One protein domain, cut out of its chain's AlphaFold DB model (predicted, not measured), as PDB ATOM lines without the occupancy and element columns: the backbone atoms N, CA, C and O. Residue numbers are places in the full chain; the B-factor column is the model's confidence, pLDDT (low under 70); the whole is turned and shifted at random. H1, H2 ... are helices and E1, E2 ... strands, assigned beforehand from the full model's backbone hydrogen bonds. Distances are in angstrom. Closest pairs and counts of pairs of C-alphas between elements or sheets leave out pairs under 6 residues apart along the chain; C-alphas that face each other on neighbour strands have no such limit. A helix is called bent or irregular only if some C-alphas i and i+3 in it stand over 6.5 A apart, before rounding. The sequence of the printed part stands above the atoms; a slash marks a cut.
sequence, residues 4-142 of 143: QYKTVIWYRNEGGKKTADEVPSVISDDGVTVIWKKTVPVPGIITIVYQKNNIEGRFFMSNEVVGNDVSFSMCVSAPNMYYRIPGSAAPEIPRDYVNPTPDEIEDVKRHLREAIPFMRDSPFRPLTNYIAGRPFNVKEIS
ATOM      1  N   GLN A   4      34.496  -0.304  -9.736       91.31
ATOM      2  CA  GLN A   4      34.437  -0.092 -11.181       91.31
ATOM      3  C   GLN A   4      32.995  -0.153 -11.672       91.31
ATOM      4  O   GLN A   4      32.254  -1.068 -11.317       91.31
ATOM      5  N   TYR A   5      32.607   0.790 -12.534       89.69
ATOM      6  CA  TYR A   5      31.326   0.716 -13.234       89.69
ATOM      7  C   TYR A   5      31.342  -0.425 -14.243       89.69
ATOM      8  O   TYR A   5      32.284  -0.548 -15.028       89.69
ATOM      9  N   LYS A   6      30.273  -1.218 -14.254       86.62
ATOM     10  CA  LYS A   6      30.040  -2.262 -15.248       86.62
ATOM     11  C   LYS A   6      28.559  -2.372 -15.583       86.62
ATOM     12  O   LYS A   6      27.697  -1.847 -14.884       86.62
ATOM     13  N   THR A   7      28.290  -3.108 -16.645       84.62
ATOM     14  CA  THR A   7      26.974  -3.666 -16.932       84.62
ATOM     15  C   THR A   7      27.061  -5.166 -16.688       84.62
ATOM     16  O   THR A   7      28.045  -5.789 -17.094       84.62
ATOM     17  N   VAL A   8      26.075  -5.750 -16.010       84.06
ATOM     18  CA  VAL A   8      25.983  -7.208 -15.834       84.06
ATOM     19  C   VAL A   8      24.721  -7.736 -16.501       84.06
ATOM     20  O   VAL A   8      23.725  -7.022 -16.608       84.06
ATOM     21  N   ILE A   9      24.757  -8.994 -16.944       80.38
ATOM     22  CA  ILE A   9      23.559  -9.678 -17.434       80.38
ATOM     23  C   ILE A   9      22.757 -10.151 -16.230       80.38
ATOM     24  O   ILE A   9      23.212 -10.984 -15.447       80.38
ATOM     25  N   TRP A  10      21.550  -9.625 -16.098       76.62
ATOM     26  CA  TRP A  10      20.618  -9.980 -15.049       76.62
ATOM     27  C   TRP A  10      19.446 -10.760 -15.612       76.62
ATOM     28  O   TRP A  10      18.777 -10.308 -16.534       76.62
ATOM     29  N   TYR A  11      19.119 -11.887 -14.989       71.12
ATOM     30  CA  TYR A  11      17.989 -12.701 -15.418       71.12
ATOM     31  C   TYR A  11      16.758 -12.458 -14.537       71.12
ATOM     32  O   TYR A  11      16.828 -12.537 -13.307       71.12
ATOM     33  N   ARG A  12      15.611 -12.167 -15.154       62.72
ATOM     34  CA  ARG A  12      14.295 -12.114 -14.498       62.72
ATOM     35  C   ARG A  12      13.404 -13.227 -15.023       62.72
ATOM     36  O   ARG A  12      13.527 -13.629 -16.169       62.72
ATOM     37  N   ASN A  13      12.497 -13.688 -14.167       56.22
ATOM     38  CA  ASN A  13      11.382 -14.529 -14.574       56.22
ATOM     39  C   ASN A  13      10.096 -13.717 -14.426       56.22
ATOM     40  O   ASN A  13       9.693 -13.391 -13.310       56.22
ATOM     41  N   GLU A  14       9.464 -13.399 -15.551       54.53
ATOM     42  CA  GLU A  14       8.160 -12.738 -15.610       54.53
ATOM     43  C   GLU A  14       7.178 -13.703 -16.283       54.53
ATOM     44  O   GLU A  14       7.347 -14.076 -17.444       54.53
ATOM     45  N   GLY A  15       6.195 -14.200 -15.523       54.97
ATOM     46  CA  GLY A  15       5.201 -15.150 -16.038       54.97
ATOM     47  C   GLY A  15       5.790 -16.471 -16.560       54.97
ATOM     48  O   GLY A  15       5.290 -17.013 -17.540       54.97
ATOM     49  N   GLY A  16       6.875 -16.967 -15.950       60.66
ATOM     50  CA  GLY A  16       7.532 -18.221 -16.349       60.66
ATOM     51  C   GLY A  16       8.480 -18.106 -17.550       60.66
ATOM     52  O   GLY A  16       9.005 -19.117 -18.004       60.66
ATOM     53  N   LYS A  17       8.725 -16.893 -18.068       60.78
ATOM     54  CA  LYS A  17       9.733 -16.646 -19.108       60.78
ATOM     55  C   LYS A  17      10.974 -15.991 -18.522       60.78
ATOM     56  O   LYS A  17      10.869 -14.956 -17.863       60.78
ATOM     57  N   LYS A  18      12.134 -16.567 -18.840       65.19
ATOM     58  CA  LYS A  18      13.446 -16.018 -18.500       65.19
ATOM     59  C   LYS A  18      13.815 -14.898 -19.466       65.19
ATOM     60  O   LYS A  18      14.087 -15.150 -20.638       65.19
ATOM     61  N   THR A  19      13.840 -13.671 -18.968       69.19
ATOM     62  CA  THR A  19      14.339 -12.493 -19.680       69.19
ATOM     63  C   THR A  19      15.729 -12.145 -19.166       69.19
ATOM     64  O   THR A  19      16.008 -12.256 -17.971       69.19
ATOM     65  N   ALA A  20      16.631 -11.796 -20.080       77.00
ATOM     66  CA  ALA A  20      17.978 -11.346 -19.764       77.00
ATOM     67  C   ALA A  20      18.051  -9.848 -20.046       77.00
ATOM     68  O   ALA A  20      17.833  -9.429 -21.180       77.00
ATOM     69  N   ASP A  21      18.366  -9.071 -19.018       76.69
ATOM     70  CA  ASP A  21      18.501  -7.628 -19.105       76.69
ATOM     71  C   ASP A  21      19.938  -7.238 -18.786       76.69
ATOM     72  O   ASP A  21      20.508  -7.666 -17.781       76.69
ATOM     73  N   GLU A  22      20.507  -6.365 -19.603       81.94
ATOM     74  CA  GLU A  22      21.724  -5.649 -19.254       81.94
ATOM     75  C   GLU A  22      21.406  -4.580 -18.215       81.94
ATOM     76  O   GLU A  22      20.569  -3.701 -18.442       81.94
ATOM     77  N   VAL A  23      22.042  -4.666 -17.047       80.94
ATOM     78  CA  VAL A  23      21.728  -3.780 -15.926       80.94
ATOM     79  C   VAL A  23      22.973  -3.064 -15.426       80.94
ATOM     80  O   VAL A  23      24.044  -3.669 -15.333       80.94
ATOM     81  N   PRO A  24      22.847  -1.773 -15.094       86.62
ATOM     82  CA  PRO A  24      23.967  -0.990 -14.608       86.62
ATOM     83  C   PRO A  24      24.370  -1.454 -13.203       86.62
ATOM     84  O   PRO A  24      23.528  -1.830 -12.378       86.62
ATOM     85  N   SER A  25      25.674  -1.512 -12.949       88.50
ATOM     86  CA  SER A  25      26.242  -2.092 -11.730       88.50
ATOM     87  C   SER A  25      27.599  -1.490 -11.378       88.50
ATOM     88  O   SER A  25      28.275  -0.877 -12.209       88.50
ATOM     89  N   VAL A  26      28.019  -1.680 -10.131       90.62
ATOM     90  CA  VAL A  26      29.396  -1.448  -9.688       90.62
ATOM     91  C   VAL A  26      29.945  -2.729  -9.101       90.62
ATOM     92  O   VAL A  26      29.237  -3.443  -8.393       90.62
ATOM     93  N   ILE A  27      31.198  -3.021  -9.429       91.00
ATOM     94  CA  ILE A  27      31.898  -4.206  -8.947       91.00
ATOM     95  C   ILE A  27      33.119  -3.763  -8.155       91.00
ATOM     96  O   ILE A  27      33.865  -2.889  -8.613       91.00
ATOM     97  N   SER A  28      33.300  -4.344  -6.976       93.31
ATOM     98  CA  SER A  28      34.491  -4.156  -6.159       93.31
ATOM     99  C   SER A  28      35.597  -5.150  -6.522       93.31
ATOM    100  O   SER A  28      35.357  -6.219  -7.086       93.31
ATOM    101  N   ASP A  29      36.831  -4.823  -6.150       91.44
ATOM    102  CA  ASP A  29      37.979  -5.723  -6.263       91.44
ATOM    103  C   ASP A  29      37.915  -6.950  -5.333       91.44
ATOM    104  O   ASP A  29      38.602  -7.935  -5.598       91.44
ATOM    105  N   ASP A  30      37.061  -6.940  -4.303       90.19
ATOM    106  CA  ASP A  30      36.811  -8.083  -3.408       90.19
ATOM    107  C   ASP A  30      35.602  -8.953  -3.817       90.19
ATOM    108  O   ASP A  30      35.190  -9.840  -3.067       90.19
ATOM    109  N   GLY A  31      35.044  -8.738  -5.015       86.94
ATOM    110  CA  GLY A  31      34.019  -9.610  -5.601       86.94
ATOM    111  C   GLY A  31      32.574  -9.270  -5.225       86.94
ATOM    112  O   GLY A  31      31.683 -10.103  -5.405       86.94
ATOM    113  N   VAL A  32      32.317  -8.061  -4.726       90.88
ATOM    114  CA  VAL A  32      30.963  -7.533  -4.520       90.88
ATOM    115  C   VAL A  32      30.438  -6.961  -5.826       90.88
ATOM    116  O   VAL A  32      31.120  -6.198  -6.503       90.88
ATOM    117  N   THR A  33      29.190  -7.271  -6.152       90.19
ATOM    118  CA  THR A  33      28.431  -6.617  -7.218       90.19
ATOM    119  C   THR A  33      27.236  -5.896  -6.609       90.19
ATOM    120  O   THR A  33      26.421  -6.503  -5.921       90.19
ATOM    121  N   VAL A  34      27.115  -4.596  -6.869       89.38
ATOM    122  CA  VAL A  34      25.940  -3.800  -6.505       89.38
ATOM    123  C   VAL A  34      25.231  -3.380  -7.780       89.38
ATOM    124  O   VAL A  34      25.783  -2.658  -8.610       89.38
ATOM    125  N   ILE A  35      23.999  -3.842  -7.929       87.12
ATOM    126  CA  ILE A  35      23.129  -3.592  -9.073       87.12
ATOM    127  C   ILE A  35      22.041  -2.634  -8.622       87.12
ATOM    128  O   ILE A  35      21.465  -2.805  -7.550       87.12
ATOM    129  N   TRP A  36      21.695  -1.659  -9.451       83.06
ATOM    130  CA  TRP A  36      20.594  -0.752  -9.151       83.06
ATOM    131  C   TRP A  36      19.564  -0.743 -10.264       83.06
ATOM    132  O   TRP A  36      19.874  -0.814 -11.454       83.06
ATOM    133  N   LYS A  37      18.300  -0.638  -9.861       75.19
ATOM    134  CA  LYS A  37      17.164  -0.567 -10.772       75.19
ATOM    135  C   LYS A  37      16.180   0.477 -10.281       75.19
ATOM    136  O   LYS A  37      15.893   0.567  -9.089       75.19
ATOM    137  N   LYS A  38      15.614   1.236 -11.217       64.69
ATOM    138  CA  LYS A  38      14.459   2.082 -10.924       64.69
ATOM    139  C   LYS A  38      13.255   1.171 -10.687       64.69
ATOM    140  O   LYS A  38      12.918   0.366 -11.557       64.69
ATOM    141  N   THR A  39      12.632   1.270  -9.521       55.47
ATOM    142  CA  THR A  39      11.448   0.471  -9.202       55.47
ATOM    143  C   THR A  39      10.216   1.229  -9.682       55.47
ATOM    144  O   THR A  39       9.880   2.289  -9.166       55.47
ATOM    145  N   VAL A  40       9.537   0.707 -10.699       48.12
ATOM    146  CA  VAL A  40       8.169   1.121 -11.040       48.12
ATOM    147  C   VAL A  40       7.271   0.201 -10.213       48.12
ATOM    148  O   VAL A  40       7.182  -0.984 -10.524       48.12
ATOM    149  N   PRO A  41       6.780   0.681  -9.057       50.59
ATOM    150  CA  PRO A  41       5.515   1.413  -9.076       50.59
ATOM    151  C   PRO A  41       5.500   2.708  -8.245       50.59
ATOM    152  O   PRO A  41       4.476   3.383  -8.226       50.59
ATOM    153  N   VAL A  42       6.608   3.091  -7.593       53.50
ATOM    154  CA  VAL A  42       6.661   4.288  -6.733       53.50
ATOM    155  C   VAL A  42       7.745   5.248  -7.233       53.50
ATOM    156  O   VAL A  42       8.937   4.947  -7.119       53.50
ATOM    157  N   PRO A  43       7.369   6.410  -7.797       58.41
ATOM    158  CA  PRO A  43       8.324   7.461  -8.125       58.41
ATOM    159  C   PRO A  43       9.177   7.821  -6.899       58.41
ATOM    160  O   PRO A  43       8.632   8.129  -5.846       58.41
ATOM    161  N   GLY A  44      10.508   7.785  -7.028       63.25
ATOM    162  CA  GLY A  44      11.426   8.143  -5.933       63.25
ATOM    163  C   GLY A  44      12.068   6.971  -5.186       63.25
ATOM    164  O   GLY A  44      12.959   7.211  -4.379       63.25
ATOM    165  N   ILE A  45      11.688   5.719  -5.474       72.62
ATOM    166  CA  ILE A  45      12.324   4.536  -4.871       72.62
ATOM    167  C   ILE A  45      13.248   3.843  -5.879       72.62
ATOM    168  O   ILE A  45      12.892   3.611  -7.039       72.62
ATOM    169  N   ILE A  46      14.451   3.503  -5.419       77.94
ATOM    170  CA  ILE A  46      15.452   2.740  -6.164       77.94
ATOM    171  C   ILE A  46      15.657   1.405  -5.459       77.94
ATOM    172  O   ILE A  46      15.911   1.355  -4.259       77.94
ATOM    173  N   THR A  47      15.581   0.309  -6.211       80.56
ATOM    174  CA  THR A  47      15.946  -1.014  -5.704       80.56
ATOM    175  C   THR A  47      17.431  -1.244  -5.927       80.56
ATOM    176  O   THR A  47      17.913  -1.143  -7.058       80.56
ATOM    177  N   ILE A  48      18.130  -1.600  -4.856       84.25
ATOM    178  CA  ILE A  48      19.528  -2.012  -4.870       84.25
ATOM    179  C   ILE A  48      19.586  -3.515  -4.609       84.25
ATOM    180  O   ILE A  48      18.954  -4.024  -3.685       84.25
ATOM    181  N   VAL A  49      20.342  -4.226  -5.434       84.88
ATOM    182  CA  VAL A  49      20.652  -5.640  -5.251       84.88
ATOM    183  C   VAL A  49      22.141  -5.754  -4.976       84.88
ATOM    184  O   VAL A  49      22.963  -5.333  -5.785       84.88
ATOM    185  N   TYR A  50      22.476  -6.304  -3.820       87.62
ATOM    186  CA  TYR A  50      23.834  -6.610  -3.396       87.62
ATOM    187  C   TYR A  50      24.116  -8.081  -3.656       87.62
ATOM    188  O   TYR A  50      23.300  -8.920  -3.282       87.62
ATOM    189  N   GLN A  51      25.270  -8.403  -4.224       86.94
ATOM    190  CA  GLN A  51      25.737  -9.772  -4.389       86.94
ATOM    191  C   GLN A  51      27.194  -9.886  -3.952       86.94
ATOM    192  O   GLN A  51      28.035  -9.109  -4.396       86.94
ATOM    193  N   LYS A  52      27.505 -10.876  -3.116       86.69
ATOM    194  CA  LYS A  52      28.882 -11.274  -2.794       86.69
ATOM    195  C   LYS A  52      28.917 -12.785  -2.627       86.69
ATOM    196  O   LYS A  52      28.130 -13.339  -1.859       86.69
ATOM    197  N   ASN A  53      29.834 -13.450  -3.327       80.50
ATOM    198  CA  ASN A  53      29.915 -14.911  -3.381       80.50
ATOM    199  C   ASN A  53      28.577 -15.531  -3.829       80.50
ATOM    200  O   ASN A  53      28.172 -15.387  -4.976       80.50
ATOM    201  N   ASN A  54      27.884 -16.172  -2.887       76.25
ATOM    202  CA  ASN A  54      26.606 -16.844  -3.073       76.25
ATOM    203  C   ASN A  54      25.486 -16.167  -2.283       76.25
ATOM    204  O   ASN A  54      24.455 -16.785  -2.071       76.25
ATOM    205  N   ILE A  55      25.674 -14.948  -1.780       79.88
ATOM    206  CA  ILE A  55      24.649 -14.225  -1.026       79.88
ATOM    207  C   ILE A  55      24.139 -13.085  -1.887       79.88
ATOM    208  O   ILE A  55      24.927 -12.282  -2.384       79.88
ATOM    209  N   GLU A  56      22.820 -12.995  -2.010       83.56
ATOM    210  CA  GLU A  56      22.153 -11.827  -2.561       83.56
ATOM    211  C   GLU A  56      21.285 -11.152  -1.501       83.56
ATOM    212  O   GLU A  56      20.502 -11.826  -0.839       83.56
ATOM    213  N   GLY A  57      21.406  -9.829  -1.370       82.44
ATOM    214  CA  GLY A  57      20.567  -8.981  -0.523       82.44
ATOM    215  C   GLY A  57      19.805  -7.944  -1.349       82.44
ATOM    216  O   GLY A  57      20.335  -7.417  -2.329       82.44
ATOM    217  N   ARG A  58      18.561  -7.633  -0.967       82.31
ATOM    218  CA  ARG A  58      17.726  -6.633  -1.661       82.31
ATOM    219  C   ARG A  58      17.333  -5.478  -0.750       82.31
ATOM    220  O   ARG A  58      16.747  -5.684   0.310       82.31
ATOM    221  N   PHE A  59      17.577  -4.262  -1.224       81.44
ATOM    222  CA  PHE A  59      17.364  -3.023  -0.482       81.44
ATOM    223  C   PHE A  59      16.515  -2.037  -1.276       81.44
ATOM    224  O   PHE A  59      16.572  -1.996  -2.509       81.44
ATOM    225  N   PHE A  60      15.758  -1.215  -0.559       79.12
ATOM    226  CA  PHE A  60      15.066  -0.069  -1.124       79.12
ATOM    227  C   PHE A  60      15.712   1.200  -0.603       79.12
ATOM    228  O   PHE A  60      15.810   1.433   0.598       79.12
ATOM    229  N   MET A  61      16.162   2.018  -1.536       77.94
ATOM    230  CA  MET A  61      16.700   3.329  -1.258       77.94
ATOM    231  C   MET A  61      15.647   4.360  -1.640       77.94
ATOM    232  O   MET A  61      15.227   4.428  -2.799       77.94
ATOM    233  N   SER A  62      15.221   5.151  -0.663       75.00
ATOM    234  CA  SER A  62      14.416   6.347  -0.875       75.00
ATOM    235  C   SER A  62      15.284   7.583  -0.675       75.00
ATOM    236  O   SER A  62      16.274   7.575   0.064       75.00
ATOM    237  N   ASN A  63      14.933   8.654  -1.374       69.19
ATOM    238  CA  ASN A  63      15.556   9.949  -1.179       69.19
ATOM    239  C   ASN A  63      14.627  10.856  -0.370       69.19
ATOM    240  O   ASN A  63      13.428  10.937  -0.623       69.19
ATOM    241  N   GLU A  64      15.209  11.589   0.565       66.50
ATOM    242  CA  GLU A  64      14.573  12.695   1.258       66.50
ATOM    243  C   GLU A  64      15.302  13.982   0.874       66.50
ATOM    244  O   GLU A  64      16.534  14.063   0.893       66.50
ATOM    245  N   VAL A  65      14.535  14.995   0.484       61.69
ATOM    246  CA  VAL A  65      15.065  16.298   0.087       61.69
ATOM    247  C   VAL A  65      14.652  17.315   1.140       61.69
ATOM    248  O   VAL A  65      13.472  17.643   1.244       61.69
ATOM    249  N   VAL A  66      15.621  17.832   1.898       60.28
ATOM    250  CA  VAL A  66      15.393  18.855   2.928       60.28
ATOM    251  C   VAL A  66      16.201  20.094   2.558       60.28
ATOM    252  O   VAL A  66      17.428  20.108   2.643       60.28
ATOM    253  N   GLY A  67      15.516  21.142   2.093       66.06
ATOM    254  CA  GLY A  67      16.172  22.342   1.568       66.06
ATOM    255  C   GLY A  67      17.051  22.034   0.347       66.06
ATOM    256  O   GLY A  67      16.572  21.492  -0.654       66.06
ATOM    257  N   ASN A  68      18.341  22.378   0.435       63.44
ATOM    258  CA  ASN A  68      19.340  22.100  -0.607       63.44
ATOM    259  C   ASN A  68      20.039  20.743  -0.441       63.44
ATOM    260  O   ASN A  68      20.789  20.346  -1.332       63.44
ATOM    261  N   ASP A  69      19.772  20.020   0.646       58.47
ATOM    262  CA  ASP A  69      20.422  18.750   0.941       58.47
ATOM    263  C   ASP A  69      19.583  17.571   0.458       58.47
ATOM    264  O   ASP A  69      18.350  17.566   0.533       58.47
ATOM    265  N   VAL A  70      20.276  16.543  -0.030       61.44
ATOM    266  CA  VAL A  70      19.666  15.276  -0.429       61.44
ATOM    267  C   VAL A  70      20.220  14.204   0.484       61.44
ATOM    268  O   VAL A  70      21.420  13.927   0.500       61.44
ATOM    269  N   SER A  71      19.327  13.622   1.268       63.84
ATOM    270  CA  SER A  71      19.629  12.493   2.133       63.84
ATOM    271  C   SER A  71      19.049  11.238   1.512       63.84
ATOM    272  O   SER A  71      17.944  11.263   0.978       63.84
ATOM    273  N   PHE A  72      19.788  10.140   1.576       65.69
ATOM    274  CA  PHE A  72      19.254   8.839   1.202       65.69
ATOM    275  C   PHE A  72      19.110   7.995   2.453       65.69
ATOM    276  O   PHE A  72      20.061   7.857   3.230       65.69
ATOM    277  N   SER A  73      17.911   7.452   2.611       65.12
ATOM    278  CA  SER A  73      17.599   6.453   3.615       65.12
ATOM    279  C   SER A  73      17.432   5.136   2.887       65.12
ATOM    280  O   SER A  73      16.722   5.043   1.881       65.12
ATOM    281  N   MET A  74      18.132   4.118   3.366       70.38
ATOM    282  CA  MET A  74      18.007   2.784   2.817       70.38
ATOM    283  C   MET A  74      17.391   1.884   3.870       70.38
ATOM    284  O   MET A  74      17.937   1.729   4.961       70.38
ATOM    285  N   CYS A  75      16.249   1.310   3.518       64.94
ATOM    286  CA  CYS A  75      15.566   0.322   4.326       64.94
ATOM    287  C   CYS A  75      15.583  -1.023   3.614       64.94
ATOM    288  O   CYS A  75      15.657  -1.125   2.380       64.94
ATOM    289  N   VAL A  76      15.518  -2.080   4.410       60.84
ATOM    290  CA  VAL A  76      15.447  -3.423   3.860       60.84
ATOM    291  C   VAL A  76      14.008  -3.809   3.558       60.84
ATOM    292  O   VAL A  76      13.042  -3.405   4.205       60.84
ATOM    293  N   SER A  77      13.889  -4.610   2.513       55.19
ATOM    294  CA  SER A  77      12.666  -5.156   1.954       55.19
ATOM    295  C   SER A  77      12.060  -6.274   2.829       55.19
ATOM    296  O   SER A  77      11.969  -7.403   2.356       55.19
ATOM    297  N   ALA A  78      11.609  -5.987   4.058       53.47
ATOM    298  CA  ALA A  78      10.843  -6.921   4.917       53.47
ATOM    299  C   ALA A  78      11.606  -8.209   5.355       53.47
ATOM    300  O   ALA A  78      12.637  -8.522   4.784       53.47
ATOM    301  N   PRO A  79      11.163  -8.999   6.356       45.84
ATOM    302  CA  PRO A  79      12.000 -10.014   7.006       45.84
ATOM    303  C   PRO A  79      12.102 -11.292   6.158       45.84
ATOM    304  O   PRO A  79      11.346 -12.219   6.395       45.84
ATOM    305  N   ASN A  80      12.940 -11.301   5.114       52.72
ATOM    306  CA  ASN A  80      13.328 -12.446   4.258       52.72
ATOM    307  C   ASN A  80      14.325 -11.958   3.173       52.72
ATOM    308  O   ASN A  80      14.109 -12.072   1.966       52.72
ATOM    309  N   MET A  81      15.391 -11.293   3.631       70.19
ATOM    310  CA  MET A  81      16.107 -10.232   2.890       70.19
ATOM    311  C   MET A  81      17.309 -10.717   2.099       70.19
ATOM    312  O   MET A  81      17.731 -10.060   1.144       70.19
ATOM    313  N   TYR A  82      17.844 -11.858   2.516       73.38
ATOM    314  CA  TYR A  82      18.999 -12.473   1.909       73.38
ATOM    315  C   TYR A  82      18.669 -13.883   1.488       73.38
ATOM    316  O   TYR A  82      17.943 -14.605   2.175       73.38
ATOM    317  N   TYR A  83      19.227 -14.280   0.358       73.81
ATOM    318  CA  TYR A  83      19.106 -15.640  -0.120       73.81
ATOM    319  C   TYR A  83      20.413 -16.135  -0.694       73.81
ATOM    320  O   TYR A  83      21.225 -15.365  -1.219       73.81
ATOM    321  N   ARG A  84      20.595 -17.453  -0.603       72.50
ATOM    322  CA  ARG A  84      21.705 -18.101  -1.278       72.50
ATOM    323  C   ARG A  84      21.415 -18.201  -2.771       72.50
ATOM    324  O   ARG A  84      20.448 -18.837  -3.180       72.50
ATOM    325  N   ILE A  85      22.259 -17.568  -3.578       65.44
ATOM    326  CA  ILE A  85      22.334 -17.798  -5.016       65.44
ATOM    327  C   ILE A  85      23.402 -18.869  -5.266       65.44
ATOM    328  O   ILE A  85      24.540 -18.726  -4.822       65.44
ATOM    329  N   PRO A  86      23.086 -19.971  -5.948       58.31
ATOM    330  CA  PRO A  86      24.114 -20.891  -6.415       58.31
ATOM    331  C   PRO A  86      24.991 -20.140  -7.416       58.31
ATOM    332  O   PRO A  86      24.448 -19.462  -8.287       58.31
ATOM    333  N   GLY A  87      26.318 -20.258  -7.294       49.72
ATOM    334  CA  GLY A  87      27.346 -19.428  -7.956       49.72
ATOM    335  C   GLY A  87      27.380 -19.395  -9.497       49.72
ATOM    336  O   GLY A  87      28.395 -19.034 -10.079       49.72
ATOM    337  N   SER A  88      26.299 -19.788 -10.173       49.06
ATOM    338  CA  SER A  88      26.049 -19.621 -11.613       49.06
ATOM    339  C   SER A  88      24.558 -19.707 -12.010       49.06
ATOM    340  O   SER A  88      24.239 -19.742 -13.200       49.06
ATOM    341  N   ALA A  89      23.616 -19.770 -11.062       42.06
ATOM    342  CA  ALA A  89      22.263 -20.225 -11.370       42.06
ATOM    343  C   ALA A  89      21.252 -19.108 -11.650       42.06
ATOM    344  O   ALA A  89      21.172 -18.085 -10.973       42.06
ATOM    345  N   ALA A  90      20.417 -19.385 -12.652       46.12
ATOM    346  CA  ALA A  90      19.176 -18.683 -12.932       46.12
ATOM    347  C   ALA A  90      18.229 -18.678 -11.706       46.12
ATOM    348  O   ALA A  90      18.367 -19.534 -10.832       46.12
ATOM    349  N   PRO A  91      17.215 -17.788 -11.668       47.69
ATOM    350  CA  PRO A  91      16.316 -17.590 -10.521       47.69
ATOM    351  C   PRO A  91      15.459 -18.795 -10.071       47.69
ATOM    352  O   PRO A  91      14.599 -18.608  -9.216       47.69
ATOM    353  N   GLU A  92      15.633 -19.981 -10.663       42.59
ATOM    354  CA  GLU A  92      14.789 -21.174 -10.479       42.59
ATOM    355  C   GLU A  92      15.306 -22.166  -9.430       42.59
ATOM    356  O   GLU A  92      14.618 -23.137  -9.128       42.59
ATOM    357  N   ILE A  93      16.478 -21.932  -8.831       47.56
ATOM    358  CA  ILE A  93      16.877 -22.700  -7.645       47.56
ATOM    359  C   ILE A  93      16.152 -22.101  -6.431       47.56
ATOM    360  O   ILE A  93      16.152 -20.870  -6.300       47.56
ATOM    361  N   PRO A  94      15.508 -22.923  -5.571       49.59
ATOM    362  CA  PRO A  94      14.859 -22.446  -4.358       49.59
ATOM    363  C   PRO A  94      15.786 -21.490  -3.617       49.59
ATOM    364  O   PRO A  94      16.923 -21.822  -3.288       49.59
ATOM    365  N   ARG A  95      15.313 -20.259  -3.432       61.38
ATOM    366  CA  ARG A  95      16.021 -19.262  -2.643       61.38
ATOM    367  C   ARG A  95      15.902 -19.684  -1.195       61.38
ATOM    368  O   ARG A  95      14.883 -19.423  -0.562       61.38
ATOM    369  N   ASP A  96      16.937 -20.339  -0.691       66.75
ATOM    370  CA  ASP A  96      17.051 -20.576   0.736       66.75
ATOM    371  C   ASP A  96      17.272 -19.223   1.399       66.75
ATOM    372  O   ASP A  96      18.338 -18.608   1.256       66.75
ATOM    373  N   TYR A  97      16.226 -18.734   2.066       73.44
ATOM    374  CA  TYR A  97      16.335 -17.551   2.898       73.44
ATOM    375  C   TYR A  97      17.403 -17.802   3.946       73.44
ATOM    376  O   TYR A  97      17.418 -18.829   4.628       73.44
ATOM    377  N   VAL A  98      18.307 -16.846   4.058       75.25
ATOM    378  CA  VAL A  98      19.371 -16.877   5.044       75.25
ATOM    379  C   VAL A  98      19.242 -15.660   5.927       75.25
ATOM    380  O   VAL A  98      19.034 -14.545   5.452       75.25
ATOM    381  N   ASN A  99      19.391 -15.893   7.223       78.06
ATOM    382  CA  ASN A  99      19.657 -14.834   8.175       78.06
ATOM    383  C   ASN A  99      21.167 -14.598   8.142       78.06
ATOM    384  O   ASN A  99      21.905 -15.504   8.539       78.06
ATOM    385  N   PRO A 100      21.644 -13.448   7.638       76.81
ATOM    386  CA  PRO A 100      23.058 -13.148   7.703       76.81
ATOM    387  C   PRO A 100      23.474 -12.980   9.157       76.81
ATOM    388  O   PRO A 100      22.713 -12.515  10.009       76.81
ATOM    389  N   THR A 101      24.714 -13.342   9.420       83.00
ATOM    390  CA  THR A 101      25.391 -13.051  10.676       83.00
ATOM    391  C   THR A 101      25.554 -11.537  10.876       83.00
ATOM    392  O   THR A 101      25.549 -10.777   9.902       83.00
ATOM    393  N   PRO A 102      25.743 -11.064  12.122       83.62
ATOM    394  CA  PRO A 102      26.045  -9.657  12.384       83.62
ATOM    395  C   PRO A 102      27.245  -9.130  11.582       83.62
ATOM    396  O   PRO A 102      27.185  -8.022  11.053       83.62
ATOM    397  N   ASP A 103      28.289  -9.945  11.417       85.31
ATOM    398  CA  ASP A 103      29.476  -9.578  10.639       85.31
ATOM    399  C   ASP A 103      29.157  -9.413   9.148       85.31
ATOM    400  O   ASP A 103      29.618  -8.462   8.522       85.31
ATOM    401  N   GLU A 104      28.321 -10.286   8.576       83.25
ATOM    402  CA  GLU A 104      27.851 -10.146   7.191       83.25
ATOM    403  C   GLU A 104      26.978  -8.897   7.010       83.25
ATOM    404  O   GLU A 104      27.071  -8.229   5.981       83.25
ATOM    405  N   ILE A 105      26.164  -8.533   8.007       81.94
ATOM    406  CA  ILE A 105      25.380  -7.288   7.979       81.94
ATOM    407  C   ILE A 105      26.306  -6.066   7.974       81.94
ATOM    408  O   ILE A 105      26.095  -5.138   7.189       81.94
ATOM    409  N   GLU A 106      27.341  -6.048   8.815       85.31
ATOM    410  CA  GLU A 106      28.316  -4.952   8.838       85.31
ATOM    411  C   GLU A 106      29.173  -4.902   7.560       85.31
ATOM    412  O   GLU A 106      29.464  -3.812   7.057       85.31
ATOM    413  N   ASP A 107      29.505  -6.056   6.974       87.50
ATOM    414  CA  ASP A 107      30.168  -6.165   5.666       87.50
ATOM    415  C   ASP A 107      29.317  -5.501   4.571       87.50
ATOM    416  O   ASP A 107      29.785  -4.619   3.847       87.50
ATOM    417  N   VAL A 108      28.024  -5.839   4.514       86.31
ATOM    418  CA  VAL A 108      27.064  -5.254   3.568       86.31
ATOM    419  C   VAL A 108      26.917  -3.747   3.790       86.31
ATOM    420  O   VAL A 108      26.978  -2.981   2.826       86.31
ATOM    421  N   LYS A 109      26.772  -3.291   5.043       84.56
ATOM    422  CA  LYS A 109      26.726  -1.856   5.383       84.56
ATOM    423  C   LYS A 109      27.941  -1.121   4.847       84.56
ATOM    424  O   LYS A 109      27.792  -0.059   4.242       84.56
ATOM    425  N   ARG A 110      29.137  -1.668   5.074       89.00
ATOM    426  CA  ARG A 110      30.391  -1.066   4.621       89.00
ATOM    427  C   ARG A 110      30.416  -0.947   3.099       89.00
ATOM    428  O   ARG A 110      30.654   0.144   2.590       89.00
ATOM    429  N   HIS A 111      30.082  -2.014   2.377       90.62
ATOM    430  CA  HIS A 111      30.066  -1.991   0.912       90.62
ATOM    431  C   HIS A 111      29.053  -1.009   0.346       90.62
ATOM    432  O   HIS A 111      29.380  -0.257  -0.566       90.62
ATOM    433  N   LEU A 112      27.839  -0.966   0.894       86.25
ATOM    434  CA  LEU A 112      26.818  -0.045   0.409       86.25
ATOM    435  C   LEU A 112      27.179   1.416   0.717       86.25
ATOM    436  O   LEU A 112      26.988   2.277  -0.141       86.25
ATOM    437  N   ARG A 113      27.783   1.708   1.881       84.31
ATOM    438  CA  ARG A 113      28.306   3.054   2.191       84.31
ATOM    439  C   ARG A 113      29.365   3.520   1.192       84.31
ATOM    440  O   ARG A 113      29.421   4.711   0.911       84.31
ATOM    441  N   GLU A 114      30.176   2.613   0.655       87.56
ATOM    442  CA  GLU A 114      31.193   2.942  -0.352       87.56
ATOM    443  C   GLU A 114      30.627   2.990  -1.782       87.56
ATOM    444  O   GLU A 114      30.966   3.885  -2.558       87.56
ATOM    445  N   ALA A 115      29.736   2.059  -2.132       86.06
ATOM    446  CA  ALA A 115      29.188   1.920  -3.478       86.06
ATOM    447  C   ALA A 115      28.201   3.038  -3.847       86.06
ATOM    448  O   ALA A 115      28.230   3.531  -4.973       86.06
ATOM    449  N   ILE A 116      27.326   3.463  -2.927       80.38
ATOM    450  CA  ILE A 116      26.261   4.432  -3.245       80.38
ATOM    451  C   ILE A 116      26.825   5.813  -3.642       80.38
ATOM    452  O   ILE A 116      26.382   6.340  -4.666       80.38
ATOM    453  N   PRO A 117      27.809   6.412  -2.933       78.00
ATOM    454  CA  PRO A 117      28.450   7.640  -3.403       78.00
ATOM    455  C   PRO A 117      29.059   7.482  -4.796       78.00
ATOM    456  O   PRO A 117      28.940   8.382  -5.619       78.00
ATOM    457  N   PHE A 118      29.648   6.321  -5.090       79.81
ATOM    458  CA  PHE A 118      30.192   6.030  -6.413       79.81
ATOM    459  C   PHE A 118      29.082   5.976  -7.475       79.81
ATOM    460  O   PHE A 118      29.251   6.460  -8.582       79.81
ATOM    461  N   MET A 119      27.877   5.505  -7.148       77.75
ATOM    462  CA  MET A 119      26.746   5.525  -8.085       77.75
ATOM    463  C   MET A 119      26.273   6.936  -8.480       77.75
ATOM    464  O   MET A 119      25.582   7.067  -9.496       77.75
ATOM    465  N   ARG A 120      26.628   7.984  -7.721       73.00
ATOM    466  CA  ARG A 120      26.290   9.385  -8.033       73.00
ATOM    467  C   ARG A 120      26.807   9.798  -9.407       73.00
ATOM    468  O   ARG A 120      26.044  10.333 -10.212       73.00
ATOM    469  N   ASP A 121      28.082   9.520  -9.657       73.19
ATOM    470  CA  ASP A 121      28.807   9.952 -10.857       73.19
ATOM    471  C   ASP A 121      28.822   8.862 -11.932       73.19
ATOM    472  O   ASP A 121      29.607   8.889 -12.883       73.19
ATOM    473  N   SER A 122      27.930   7.884 -11.785       76.00
ATOM    474  CA  SER A 122      27.807   6.779 -12.712       76.00
ATOM    475  C   SER A 122      27.436   7.276 -14.111       76.00
ATOM    476  O   SER A 122      26.507   8.083 -14.253       76.00
ATOM    477  N   PRO A 123      28.072   6.747 -15.174       74.56
ATOM    478  CA  PRO A 123      27.693   7.063 -16.552       74.56
ATOM    479  C   PRO A 123      26.242   6.658 -16.855       74.56
ATOM    480  O   PRO A 123      25.609   7.230 -17.738       74.56
ATOM    481  N   PHE A 124      25.691   5.726 -16.073       72.12
ATOM    482  CA  PHE A 124      24.305   5.270 -16.160       72.12
ATOM    483  C   PHE A 124      23.310   6.200 -15.454       72.12
ATOM    484  O   PHE A 124      22.103   5.975 -15.520       72.12
ATOM    485  N   ARG A 125      23.807   7.242 -14.771       71.19
ATOM    486  CA  ARG A 125      23.030   8.341 -14.186       71.19
ATOM    487  C   ARG A 125      21.830   7.925 -13.312       71.19
ATOM    488  O   ARG A 125      20.787   8.581 -13.361       71.19
ATOM    489  N   PRO A 126      21.938   6.886 -12.459       65.25
ATOM    490  CA  PRO A 126      20.797   6.402 -11.680       65.25
ATOM    491  C   PRO A 126      20.299   7.405 -10.644       65.25
ATOM    492  O   PRO A 126      19.132   7.369 -10.263       65.25
ATOM    493  N   LEU A 127      21.181   8.302 -10.199       67.00
ATOM    494  CA  LEU A 127      20.897   9.276  -9.153       67.00
ATOM    495  C   LEU A 127      20.924  10.727  -9.648       67.00
ATOM    496  O   LEU A 127      20.750  11.655  -8.860       67.00
ATOM    497  N   THR A 128      21.119  10.949 -10.950       63.56
ATOM    498  CA  THR A 128      21.409  12.284 -11.497       63.56
ATOM    499  C   THR A 128      20.263  13.271 -11.302       63.56
ATOM    500  O   THR A 128      20.518  14.425 -10.974       63.56
ATOM    501  N   ASN A 129      19.007  12.822 -11.391       56.56
ATOM    502  CA  ASN A 129      17.850  13.683 -11.116       56.56
ATOM    503  C   ASN A 129      17.702  14.034  -9.629       56.56
ATOM    504  O   ASN A 129      17.035  15.008  -9.296       56.56
ATOM    505  N   TYR A 130      18.310  13.248  -8.740       56.94
ATOM    506  CA  TYR A 130      18.174  13.413  -7.299       56.94
ATOM    507  C   TYR A 130      19.303  14.249  -6.694       56.94
ATOM    508  O   TYR A 130      19.076  14.878  -5.673       56.94
ATOM    509  N   ILE A 131      20.496  14.282  -7.304       58.88
ATOM    510  CA  ILE A 131      21.722  14.831  -6.684       58.88
ATOM    511  C   ILE A 131      22.318  16.023  -7.466       58.88
ATOM    512  O   ILE A 131      23.345  16.575  -7.068       58.88
ATOM    513  N   ALA A 132      21.712  16.460  -8.576       55.69
ATOM    514  CA  ALA A 132      22.264  17.532  -9.414       55.69
ATOM    515  C   ALA A 132      22.596  18.806  -8.602       55.69
ATOM    516  O   ALA A 132      21.705  19.531  -8.164       55.69
ATOM    517  N   GLY A 133      23.896  19.057  -8.394       55.84
ATOM    518  CA  GLY A 133      24.422  20.231  -7.687       55.84
ATOM    519  C   GLY A 133      24.266  20.237  -6.161       55.84
ATOM    520  O   GLY A 133      24.519  21.272  -5.553       55.84
ATOM    521  N   ARG A 134      23.858  19.125  -5.532       61.22
ATOM    522  CA  ARG A 134      23.552  19.083  -4.090       61.22
ATOM    523  C   ARG A 134      24.583  18.284  -3.277       61.22
ATOM    524  O   ARG A 134      25.195  17.352  -3.821       61.22
ATOM    525  N   PRO A 135      24.800  18.626  -1.992       58.00
ATOM    526  CA  PRO A 135      25.523  17.772  -1.057       58.00
ATOM    527  C   PRO A 135      24.838  16.405  -0.956       58.00
ATOM    528  O   PRO A 135      23.610  16.312  -0.942       58.00
ATOM    529  N   PHE A 136      25.642  15.346  -0.917       61.44
ATOM    530  CA  PHE A 136      25.181  13.962  -0.896       61.44
ATOM    531  C   PHE A 136      25.742  13.270   0.337       61.44
ATOM    532  O   PHE A 136      26.959  13.234   0.501       61.44
ATOM    533  N   ASN A 137      24.869  12.697   1.163       63.25
ATOM    534  CA  ASN A 137      25.265  11.905   2.322       63.25
ATOM    535  C   ASN A 137      24.350  10.685   2.478       63.25
ATOM    536  O   ASN A 137      23.123  10.793   2.401       63.25
ATOM    537  N   VAL A 138      24.958   9.531   2.753       64.00
ATOM    538  CA  VAL A 138      24.241   8.335   3.212       64.00
ATOM    539  C   VAL A 138      24.074   8.477   4.722       64.00
ATOM    540  O   VAL A 138      25.044   8.314   5.462       64.00
ATOM    541  N   LYS A 139      22.874   8.856   5.180       63.25
ATOM    542  CA  LYS A 139      22.620   9.135   6.604       63.25
ATOM    543  C   LYS A 139      22.433   7.862   7.417       63.25
ATOM    544  O   LYS A 139      23.005   7.736   8.495       63.25
ATOM    545  N   GLU A 140      21.654   6.922   6.895       63.84
ATOM    546  CA  GLU A 140      21.283   5.723   7.633       63.84
ATOM    547  C   GLU A 140      21.120   4.528   6.692       63.84
ATOM    548  O   GLU A 140      20.556   4.637   5.600       63.84
ATOM    549  N   ILE A 141      21.641   3.383   7.135       66.56
ATOM    550  CA  ILE A 141      21.332   2.085   6.547       66.56
ATOM    551  C   ILE A 141      20.778   1.215   7.670       66.56
ATOM    552  O   ILE A 141      21.542   0.685   8.486       66.56
ATOM    553  N   SER A 142      19.456   1.112   7.716       63.66
ATOM    554  CA  SER A 142      18.730   0.362   8.737       63.66
ATOM    555  C   SER A 142      18.456  -1.043   8.200       63.66
ATOM    556  O   SER A 142      17.985  -1.176   7.067       63.66
TER     557      SER A 142
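What this domain is: This is residues 4 to 142 of the 143 residues of an uncharacterized protein of Acetobacter aceti (UniProt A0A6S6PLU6). A strongly twisted sheet of eight strands curls round one long helix, H1, while the short helix H2 only grazes the sheet. Six strands, E1 to E6, follow each other as a meander, each the antiparallel neighbour of the one before; short E7 joins E5 at the sheet's edge, and E8 returns after the helices to run parallel beside E6. The printed part has 139 residues, with two named helices and eight named strands; along the chain the seven strands E1 to E7 come first, then H1 and H2, then E8; the strands make one branched sheet in which E6 and E8 are parallel and the other neighbour pairs antiparallel, and the class is mixed, helices and strands. The whole is compact, with a radius of gyration of the C-alphas of 15.1 A, and rounded, spanning 46 by 34 by 30 A.

Where its parts are: E1, residues 4 to 14, begins at C-alpha 4 (34.437, -0.092, -11.181) and is 29.5 A long. E2, residues 17 to 28, is 30.6 A long and bends by 66 degrees at residue 24. E3 is residues 32 to 38, 20.1 A; E4 is residues 45 to 52, 23.0 A; E5 is residues 55 to 66, 34.6 A; E6 is residues 69 to 76, 22.9 A; E7 is residues 82 to 84. H1, residues 102 to 120, runs 27.9 A from C-alpha 102 (26.045, -9.657, 12.384). H1 is neither bent nor irregular, but only just: C-alphas 114 and 117 are 6.2 A apart. H2 is residues 128 to 131, and E8, residues 136 to 141, ends at C-alpha 141 (21.332, 2.085, 6.547).

How they stand to each other: E1 and E2 form a hairpin, with N 10 and O 21 at 2.8 A. E2 and E3 are a hairpin too, with N 26 and O 34 at 2.9 A, as are E3 and E4, with N 35 and O 49 at 2.8 A. E5 has three neighbours: E4 on one side, with N 48 and O 59 at 2.8 A, and E6 and E7 on the other side. N 64 and O 71 of E5 and E6 are 2.8 A apart, and N 56 and O 83 of E5 and E7 3.0 A. E6 and E8 are parallel at 25 degrees, with N 74 and O 140 at 3.3 A. H1 is on the sheet; its closest C-alphas to E8 are Arg 113 and Val 138, 6.7 A, and to E3 Ala 115 and Val 34, 7.2 A. H1 and H2 are close but not clearly touching, with the C-alphas of Arg 120 and Thr 128 6.7 A apart. In H1, 13 of 15 O i to N i+4 pairs are within hydrogen-bond range; H2 is too short for such a pair.

The domain as a whole: The C-alphas of Gly 67 and Ile 93, the two farthest apart, are 46.0 A from each other. The printed part has no cut. The link from E7 to H1, residues 85 to 101, is long; its residues 97 to 98 pair antiparallel with residues 82 to 83 of E7. The mean pLDDT of the printed part is 71.7, and 61 residues are under 70, among them residues 85 to 96 and 126 to 142.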